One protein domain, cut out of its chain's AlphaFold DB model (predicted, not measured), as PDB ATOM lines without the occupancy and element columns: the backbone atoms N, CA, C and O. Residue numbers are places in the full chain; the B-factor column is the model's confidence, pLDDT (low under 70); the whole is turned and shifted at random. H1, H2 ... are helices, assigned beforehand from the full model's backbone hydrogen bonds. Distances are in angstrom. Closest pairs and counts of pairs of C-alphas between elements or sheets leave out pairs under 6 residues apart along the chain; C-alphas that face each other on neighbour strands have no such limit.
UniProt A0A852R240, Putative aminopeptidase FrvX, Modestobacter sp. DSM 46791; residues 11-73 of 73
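Overview. This is residues 11 to 73 of the 73 residues of the protein "Putative aminopeptidase FrvX" of Modestobacter sp. DSM 46791 (UniProt A0A852R240). A long helix, H1, packs its last part, residues 24 to 32, steeply on H3 of a loose helical hairpin, H2 and H3, while residues 11 to 23 stick out as a free arm. The printed part has 63 residues with three named helices, H1, H2, H3 in chain order, and no named strand: all helix. It is loose, radius of gyration of the C-alphas 13.6 A, and flat, spanning 41 by 32 by 15 A.

Arrangement. H1, residues 11 to 32, touches H3, residues 55 to 71, with residues 24 to 32 alone; the closest C-alphas, of Glu 28 and Ile 60, are 6.5 A apart. They run the same way at a steep tilt of 53 degrees. H2, residues 37 to 50, and H3 form a hairpin, opposite ways at a shallow tilt of 16 degrees. They only just touch, with 3 pairs of C-alphas within 8 A, H3 through residues 58 to 65 alone; the closest are Arg 40 and Leu 61, 6.9 A. H1 and H2 are only just apart, closest C-alphas 8.1 A. In H1, H2 and H3 every O i to N i+4 pair is within hydrogen-bond range.

Along the chain. H1 measures 31.0 A from C-alpha 11 at (-46.672, -7.410, -61.178) to C-alpha 32, H2 20.0 A from C-alpha 37 to 50, and H3 24.3 A from C-alpha 55 to C-alpha 71 at (-18.369, -26.849, -43.496).

Size, cuts and confidence. The C-alphas farthest apart, of Leu 11 and Gly 73, are 43.3 A apart. The printed part has no cut, and both links are tight. The pLDDT is under 70 at residues 34 to 35, 51 to 53 and 70 to 73.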
ATOM      1  N   LEU A  11     -47.263  -8.133 -62.313       73.19
ATOM      2  CA  LEU A  11     -46.672  -7.410 -61.178       73.19
ATOM      3  C   LEU A  11     -47.139  -7.935 -59.810       73.19
ATOM      4  O   LEU A  11     -46.350  -7.981 -58.871       73.19
ATOM      5  N   SER A  12     -48.396  -8.370 -59.694       72.06
ATOM      6  CA  SER A  12     -48.932  -9.005 -58.484       72.06
ATOM      7  C   SER A  12     -48.260 -10.358 -58.235       72.06
ATOM      8  O   SER A  12     -47.842 -10.633 -57.111       72.06
ATOM      9  N   LEU A  13     -48.038 -11.149 -59.291       74.69
ATOM     10  CA  LEU A  13     -47.294 -12.411 -59.209       74.69
ATOM     11  C   LEU A  13     -45.829 -12.188 -58.806       74.69
ATOM     12  O   LEU A  13     -45.311 -12.892 -57.942       74.69
ATOM     13  N   LEU A  14     -45.168 -11.172 -59.368       73.50
ATOM     14  CA  LEU A  14     -43.788 -10.819 -59.015       73.50
ATOM     15  C   LEU A  14     -43.663 -10.306 -57.575       73.50
ATOM     16  O   LEU A  14     -42.706 -10.652 -56.877       73.50
ATOM     17  N   ASN A  15     -44.617  -9.496 -57.114       73.56
ATOM     18  CA  ASN A  15     -44.651  -9.005 -55.737       73.56
ATOM     19  C   ASN A  15     -44.919 -10.136 -54.746       73.56
ATOM     20  O   ASN A  15     -44.246 -10.203 -53.719       73.56
ATOM     21  N   ARG A  16     -45.822 -11.062 -55.087       73.19
ATOM     22  CA  ARG A  16     -46.064 -12.280 -54.311       73.19
ATOM     23  C   ARG A  16     -44.806 -13.142 -54.227       73.19
ATOM     24  O   ARG A  16     -44.366 -13.445 -53.127       73.19
ATOM     25  N   ALA A  17     -44.153 -13.418 -55.355       72.00
ATOM     26  CA  ALA A  17     -42.905 -14.180 -55.377       72.00
ATOM     27  C   ALA A  17     -41.784 -13.495 -54.571       72.00
ATOM     28  O   ALA A  17     -40.969 -14.154 -53.926       72.00
ATOM     29  N   ARG A  18     -41.721 -12.155 -54.572       76.12
ATOM     30  CA  ARG A  18     -40.788 -11.401 -53.718       76.12
ATOM     31  C   ARG A  18     -41.141 -11.496 -52.237       76.12
ATOM     32  O   ARG A  18     -40.224 -11.614 -51.429       76.12
ATOM     33  N   ALA A  19     -42.421 -11.426 -51.881       76.25
ATOM     34  CA  ALA A  19     -42.880 -11.576 -50.506       76.25
ATOM     35  C   ALA A  19     -42.583 -12.987 -49.978       76.25
ATOM     36  O   ALA A  19     -41.977 -13.111 -48.921       76.25
ATOM     37  N   GLU A  20     -42.879 -14.024 -50.764       78.06
ATOM     38  CA  GLU A  20     -42.556 -15.424 -50.451       78.06
ATOM     39  C   GLU A  20     -41.045 -15.620 -50.266       78.06
ATOM     40  O   GLU A  20     -40.606 -16.205 -49.280       78.06
ATOM     41  N   ARG A  21     -40.211 -15.037 -51.140       79.00
ATOM     42  CA  ARG A  21     -38.745 -15.070 -50.973       79.00
ATOM     43  C   ARG A  21     -38.268 -14.365 -49.705       79.00
ATOM     44  O   ARG A  21     -37.296 -14.812 -49.104       79.00
ATOM     45  N   ARG A  22     -38.889 -13.248 -49.319       80.62
ATOM     46  CA  ARG A  22     -38.537 -12.536 -48.079       80.62
ATOM     47  C   ARG A  22     -38.958 -13.327 -46.848       80.62
ATOM     48  O   ARG A  22     -38.144 -13.449 -45.943       80.62
ATOM     49  N   ALA A  23     -40.167 -13.885 -46.849       77.44
ATOM     50  CA  ALA A  23     -40.649 -14.759 -45.787       77.44
ATOM     51  C   ALA A  23     -39.722 -15.969 -45.616       77.44
ATOM     52  O   ALA A  23     -39.253 -16.226 -44.515       77.44
ATOM     53  N   ARG A  24     -39.335 -16.616 -46.725       77.50
ATOM     54  CA  ARG A  24     -38.364 -17.715 -46.712       77.50
ATOM     55  C   ARG A  24     -37.011 -17.301 -46.130       77.50
ATOM     56  O   ARG A  24     -36.446 -18.040 -45.342       77.50
ATOM     57  N   ARG A  25     -36.494 -16.117 -46.479       79.50
ATOM     58  CA  ARG A  25     -35.231 -15.609 -45.911       79.50
ATOM     59  C   ARG A  25     -35.324 -15.289 -44.422       79.50
ATOM     60  O   ARG A  25     -34.358 -15.526 -43.710       79.50
ATOM     61  N   ALA A  26     -36.442 -14.728 -43.966       79.56
ATOM     62  CA  ALA A  26     -36.666 -14.477 -42.544       79.56
ATOM     63  C   ALA A  26     -36.702 -15.801 -41.772       79.56
ATOM     64  O   ALA A  26     -35.974 -15.961 -40.800       79.56
ATOM     65  N   LEU A  27     -37.430 -16.787 -42.302       76.94
ATOM     66  CA  LEU A  27     -37.481 -18.137 -41.754       76.94
ATOM     67  C   LEU A  27     -36.097 -18.808 -41.737       76.94
ATOM     68  O   LEU A  27     -35.710 -19.401 -40.741       76.94
ATOM     69  N   GLU A  28     -35.302 -18.672 -42.803       76.06
ATOM     70  CA  GLU A  28     -33.915 -19.159 -42.843       76.06
ATOM     71  C   GLU A  28     -33.032 -18.510 -41.764       76.06
ATOM     72  O   GLU A  28     -32.177 -19.192 -41.199       76.06
ATOM     73  N   GLN A  29     -33.219 -17.218 -41.474       78.75
ATOM     74  CA  GLN A  29     -32.477 -16.503 -40.429       78.75
ATOM     75  C   GLN A  29     -32.902 -16.930 -39.024       78.75
ATOM     76  O   GLN A  29     -32.037 -17.170 -38.186       78.75
ATOM     77  N   GLU A  30     -34.204 -17.065 -38.782       77.56
ATOM     78  CA  GLU A  30     -34.738 -17.588 -37.522       77.56
ATOM     79  C   GLU A  30     -34.242 -19.018 -37.281       77.56
ATOM     80  O   GLU A  30     -33.727 -19.322 -36.206       77.56
ATOM     81  N   LEU A  31     -34.280 -19.868 -38.315       74.38
ATOM     82  CA  LEU A  31     -33.802 -21.246 -38.231       74.38
ATOM     83  C   LEU A  31     -32.279 -21.342 -38.059       74.38
ATOM     84  O   LEU A  31     -31.783 -22.221 -37.363       74.38
ATOM     85  N   ALA A  32     -31.519 -20.413 -38.647       72.75
ATOM     86  CA  ALA A  32     -30.076 -20.316 -38.424       72.75
ATOM     87  C   ALA A  32     -29.715 -19.921 -36.979       72.75
ATOM     88  O   ALA A  32     -28.585 -20.170 -36.557       72.75
ATOM     89  N   GLY A  33     -30.659 -19.335 -36.232       72.38
ATOM     90  CA  GLY A  33     -30.535 -19.085 -34.796       72.38
ATOM     91  C   GLY A  33     -30.481 -20.366 -33.957       72.38
ATOM     92  O   GLY A  33     -29.863 -20.356 -32.896       72.38
ATOM     93  N   PHE A  34     -31.033 -21.480 -34.457       69.88
ATOM     94  CA  PHE A  34     -30.813 -22.816 -33.895       69.88
ATOM     95  C   PHE A  34     -29.438 -23.303 -34.367       69.88
ATOM     96  O   PHE A  34     -29.264 -23.921 -35.429       69.88
ATOM     97  N   ALA A  35     -28.429 -22.881 -33.608       64.75
ATOM     98  CA  ALA A  35     -27.020 -22.986 -33.951       64.75
ATOM     99  C   ALA A  35     -26.517 -24.436 -33.911       64.75
ATOM    100  O   ALA A  35     -25.562 -24.774 -34.617       64.75
ATOM    101  N   THR A  36     -27.159 -25.296 -33.120       71.06
ATOM    102  CA  THR A  36     -26.726 -26.678 -32.903       71.06
ATOM    103  C   THR A  36     -27.638 -27.693 -33.591       71.06
ATOM    104  O   THR A  36     -28.837 -27.478 -33.764       71.06
ATOM    105  N   GLN A  37     -27.066 -28.837 -33.970       71.06
ATOM    106  CA  GLN A  37     -27.824 -29.955 -34.536       71.06
ATOM    107  C   GLN A  37     -28.929 -30.432 -33.576       71.06
ATOM    108  O   GLN A  37     -30.053 -30.648 -34.007       71.06
ATOM    109  N   ALA A  38     -28.646 -30.481 -32.271       73.62
ATOM    110  CA  ALA A  38     -29.608 -30.900 -31.250       73.62
ATOM    111  C   ALA A  38     -30.852 -29.994 -31.183       73.62
ATOM    112  O   ALA A  38     -31.967 -30.476 -31.004       73.62
ATOM    113  N   GLU A  39     -30.678 -28.681 -31.352       77.12
ATOM    114  CA  GLU A  39     -31.796 -27.733 -31.399       77.12
ATOM    115  C   GLU A  39     -32.668 -27.933 -32.644       77.12
ATOM    116  O   GLU A  39     -33.887 -27.800 -32.568       77.12
ATOM    117  N   ARG A  40     -32.061 -28.298 -33.778       74.81
ATOM    118  CA  ARG A  40     -32.774 -28.586 -35.032       74.81
ATOM    119  C   ARG A  40     -33.531 -29.906 -34.971       74.81
ATOM    120  O   ARG A  40     -34.685 -29.943 -35.386       74.81
ATOM    121  N   ASP A  41     -32.919 -30.942 -34.402       79.06
ATOM    122  CA  ASP A  41     -33.551 -32.250 -34.191       79.06
ATOM    123  C   ASP A  41     -34.754 -32.126 -33.230       79.06
ATOM    124  O   ASP A  41     -35.807 -32.738 -33.434       79.06
ATOM    125  N   CYS A  42     -34.637 -31.271 -32.205       80.00
ATOM    126  CA  CYS A  42     -35.741 -30.929 -31.303       80.00
ATOM    127  C   CYS A  42     -36.893 -30.242 -32.057       80.00
ATOM    128  O   CYS A  42     -38.061 -30.586 -31.875       80.00
ATOM    129  N   LEU A  43     -36.568 -29.313 -32.957       76.19
ATOM    130  CA  LEU A  43     -37.547 -28.608 -33.785       76.19
ATOM    131  C   LEU A  43     -38.271 -29.551 -34.755       76.19
ATOM    132  O   LEU A  43     -39.491 -29.482 -34.877       76.19
ATOM    133  N   GLU A  44     -37.545 -30.474 -35.387       76.38
ATOM    134  CA  GLU A  44     -38.120 -31.504 -36.262       76.38
ATOM    135  C   GLU A  44     -39.072 -32.432 -35.488       76.38
ATOM    136  O   GLU A  44     -40.167 -32.741 -35.966       76.38
ATOM    137  N   THR A  45     -38.712 -32.789 -34.251       80.00
ATOM    138  CA  THR A  45     -39.566 -33.580 -33.349       80.00
ATOM    139  C   THR A  45     -40.854 -32.828 -32.991       80.00
ATOM    140  O   THR A  45     -41.948 -33.369 -33.148       80.00
ATOM    141  N   LEU A  46     -40.755 -31.552 -32.602       77.69
ATOM    142  CA  LEU A  46     -41.919 -30.714 -32.280       77.69
ATOM    143  C   LEU A  46     -42.858 -30.528 -33.483       77.69
ATOM    144  O   LEU A  46     -44.081 -30.499 -33.328       77.69
ATOM    145  N   MET A  47     -42.313 -30.423 -34.696       76.50
ATOM    146  CA  MET A  47     -43.112 -30.335 -35.923       76.50
ATOM    147  C   MET A  47     -43.843 -31.644 -36.239       76.50
ATOM    148  O   MET A  47     -45.007 -31.609 -36.647       76.50
ATOM    149  N   ALA A  48     -43.187 -32.789 -36.029       74.69
ATOM    150  CA  ALA A  48     -43.803 -34.101 -36.198       74.69
ATOM    151  C   ALA A  48     -44.950 -34.327 -35.195       74.69
ATOM    152  O   ALA A  48     -46.006 -34.830 -35.575       74.69
ATOM    153  N   GLU A  49     -44.777 -33.902 -33.942       77.88
ATOM    154  CA  GLU A  49     -45.784 -34.039 -32.880       77.88
ATOM    155  C   GLU A  49     -46.988 -33.105 -33.062       77.88
ATOM    156  O   GLU A  49     -48.125 -33.483 -32.780       77.88
ATOM    157  N   THR A  50     -46.763 -31.888 -33.561       74.31
ATOM    158  CA  THR A  50     -47.837 -30.906 -33.793       74.31
ATOM    159  C   THR A  50     -48.600 -31.135 -35.099       74.31
ATOM    160  O   THR A  50     -49.612 -30.475 -35.337       74.31
ATOM    161  N   GLY A  51     -48.127 -32.038 -35.968       64.44
ATOM    162  CA  GLY A  51     -48.691 -32.255 -37.305       64.44
ATOM    163  C   GLY A  51     -48.527 -31.051 -38.243       64.44
ATOM    164  O   GLY A  51     -49.056 -31.056 -39.353       64.44
ATOM    165  N   SER A  52     -47.788 -30.025 -37.814       63.22
ATOM    166  CA  SER A  52     -47.492 -28.808 -38.566       63.22
ATOM    167  C   SER A  52     -46.126 -28.940 -39.236       63.22
ATOM    168  O   SER A  52     -45.243 -28.097 -39.066       63.22
ATOM    169  N   ALA A  53     -45.933 -30.026 -39.984       61.69
ATOM    170  CA  ALA A  53     -44.771 -30.189 -40.843       61.69
ATOM    171  C   ALA A  53     -44.909 -29.243 -42.046       61.69
ATOM    172  O   ALA A  53     -45.413 -29.624 -43.098       61.69
ATOM    173  N   ASP A  54     -44.515 -27.980 -41.876       71.12
ATOM    174  CA  ASP A  54     -44.365 -27.077 -43.014       71.12
ATOM    175  C   ASP A  54     -43.185 -27.567 -43.871       71.12
ATOM    176  O   ASP A  54     -42.027 -27.565 -43.432       71.12
ATOM    177  N   ASP A  55     -43.484 -27.994 -45.102       71.12
ATOM    178  CA  ASP A  55     -42.511 -28.488 -46.083       71.12
ATOM    179  C   ASP A  55     -41.346 -27.505 -46.303       71.12
ATOM    180  O   ASP A  55     -40.215 -27.924 -46.586       71.12
ATOM    181  N   GLN A  56     -41.578 -26.194 -46.155       70.06
ATOM    182  CA  GLN A  56     -40.514 -25.198 -46.282       70.06
ATOM    183  C   GLN A  56     -39.535 -25.250 -45.113       70.06
ATOM    184  O   GLN A  56     -38.325 -25.196 -45.346       70.06
ATOM    185  N   VAL A  57     -40.029 -25.388 -43.881       73.56
ATOM    186  CA  VAL A  57     -39.187 -25.476 -42.680       73.56
ATOM    187  C   VAL A  57     -38.330 -26.739 -42.737       73.56
ATOM    188  O   VAL A  57     -37.111 -26.655 -42.589       73.56
ATOM    189  N   ALA A  58     -38.932 -27.886 -43.067       75.88
ATOM    190  CA  ALA A  58     -38.211 -29.151 -43.219       75.88
ATOM    191  C   ALA A  58     -37.123 -29.074 -44.310       75.88
ATOM    192  O   ALA A  58     -35.996 -29.540 -44.120       75.88
ATOM    193  N   THR A  59     -37.424 -28.431 -45.444       80.50
ATOM    194  CA  THR A  59     -36.449 -28.217 -46.525       80.50
ATOM    195  C   THR A  59     -35.276 -27.343 -46.071       80.50
ATOM    196  O   THR A  59     -34.124 -27.635 -46.402       80.50
ATOM    197  N   ILE A  60     -35.547 -26.275 -45.311       78.81
ATOM    198  CA  ILE A  60     -34.507 -25.373 -44.799       78.81
ATOM    199  C   ILE A  60     -33.625 -26.093 -43.774       78.81
ATOM    200  O   ILE A  60     -32.402 -26.052 -43.913       78.81
ATOM    201  N   LEU A  61     -34.216 -26.793 -42.800       78.44
ATOM    202  CA  LEU A  61     -33.478 -27.539 -41.775       78.44
ATOM    203  C   LEU A  61     -32.546 -28.585 -42.399       78.44
ATOM    204  O   LEU A  61     -31.358 -28.635 -42.071       78.44
ATOM    205  N   ARG A  62     -33.040 -29.346 -43.383       80.38
ATOM    206  CA  ARG A  62     -32.235 -30.331 -44.118       80.38
ATOM    207  C   ARG A  62     -31.065 -29.683 -44.861       80.38
ATOM    208  O   ARG A  62     -29.945 -30.189 -44.805       80.38
ATOM    209  N   GLY A  63     -31.299 -28.546 -45.520       80.50
ATOM    210  CA  GLY A  63     -30.248 -27.791 -46.205       80.50
ATOM    211  C   GLY A  63     -29.186 -27.241 -45.247       80.50
ATOM    212  O   GLY A  63     -27.995 -27.276 -45.557       80.50
ATOM    213  N   GLN A  64     -29.589 -26.779 -44.062       79.44
ATOM    214  CA  GLN A  64     -28.662 -26.285 -43.044       79.44
ATOM    215  C   GLN A  64     -27.840 -27.408 -42.396       79.44
ATOM    216  O   GLN A  64     -26.651 -27.208 -42.144       79.44
ATOM    217  N   ALA A  65     -28.440 -28.574 -42.135       78.31
ATOM    218  CA  ALA A  65     -27.720 -29.755 -41.654       78.31
ATOM    219  C   ALA A  65     -26.689 -30.223 -42.695       78.31
ATOM    220  O   ALA A  65     -25.518 -30.424 -42.373       78.31
ATOM    221  N   GLN A  66     -27.085 -30.276 -43.972       78.75
ATOM    222  CA  GLN A  66     -26.176 -30.592 -45.073       78.75
ATOM    223  C   GLN A  66     -25.023 -29.583 -45.163       78.75
ATOM    224  O   GLN A  66     -23.863 -29.976 -45.244       78.75
ATOM    225  N   ALA A  67     -25.314 -28.282 -45.095       75.44
ATOM    226  CA  ALA A  67     -24.286 -27.247 -45.121       75.44
ATOM    227  C   ALA A  67     -23.305 -27.362 -43.943       75.44
ATOM    228  O   ALA A  67     -22.118 -27.125 -44.138       75.44
ATOM    229  N   GLN A  68     -23.763 -27.745 -42.744       73.50
ATOM    230  CA  GLN A  68     -22.874 -27.988 -41.601       73.50
ATOM    231  C   GLN A  68     -21.945 -29.184 -41.834       73.50
ATOM    232  O   GLN A  68     -20.748 -29.056 -41.581       73.50
ATOM    233  N   LEU A  69     -22.452 -30.293 -42.384       71.12
ATOM    234  CA  LEU A  69     -21.632 -31.465 -42.718       71.12
ATOM    235  C   LEU A  69     -20.484 -31.119 -43.683       71.12
ATOM    236  O   LEU A  69     -19.375 -31.608 -43.510       71.12
ATOM    237  N   PHE A  70     -20.726 -30.240 -44.661       69.62
ATOM    238  CA  PHE A  70     -19.703 -29.810 -45.626       69.62
ATOM    239  C   PHE A  70     -18.827 -28.639 -45.157       69.62
ATOM    240  O   PHE A  70     -17.844 -28.325 -45.819       69.62
ATOM    241  N   ARG A  71     -19.165 -27.965 -44.050       63.19
ATOM    242  CA  ARG A  71     -18.369 -26.849 -43.496       63.19
ATOM    243  C   ARG A  71     -17.365 -27.297 -42.434       63.19
ATOM    244  O   ARG A  71     -16.479 -26.527 -42.085       63.19
ATOM    245  N   VAL A  72     -17.553 -28.503 -41.901       55.00
ATOM    246  CA  VAL A  72     -16.667 -29.159 -40.925       55.00
ATOM    247  C   VAL A  72     -15.717 -30.163 -41.613       55.00
ATOM    248  O   VAL A  72     -14.859 -30.739 -40.949       55.00
ATOM    249  N   GLY A  73     -15.849 -30.351 -42.934       46.28
ATOM    250  CA  GLY A  73     -14.947 -31.149 -43.775       46.28
ATOM    251  C   GLY A  73     -13.787 -30.351 -44.354       46.28
ATOM    252  O   GLY A  73     -13.997 -29.159 -44.676       46.28
TER     253      GLY A  73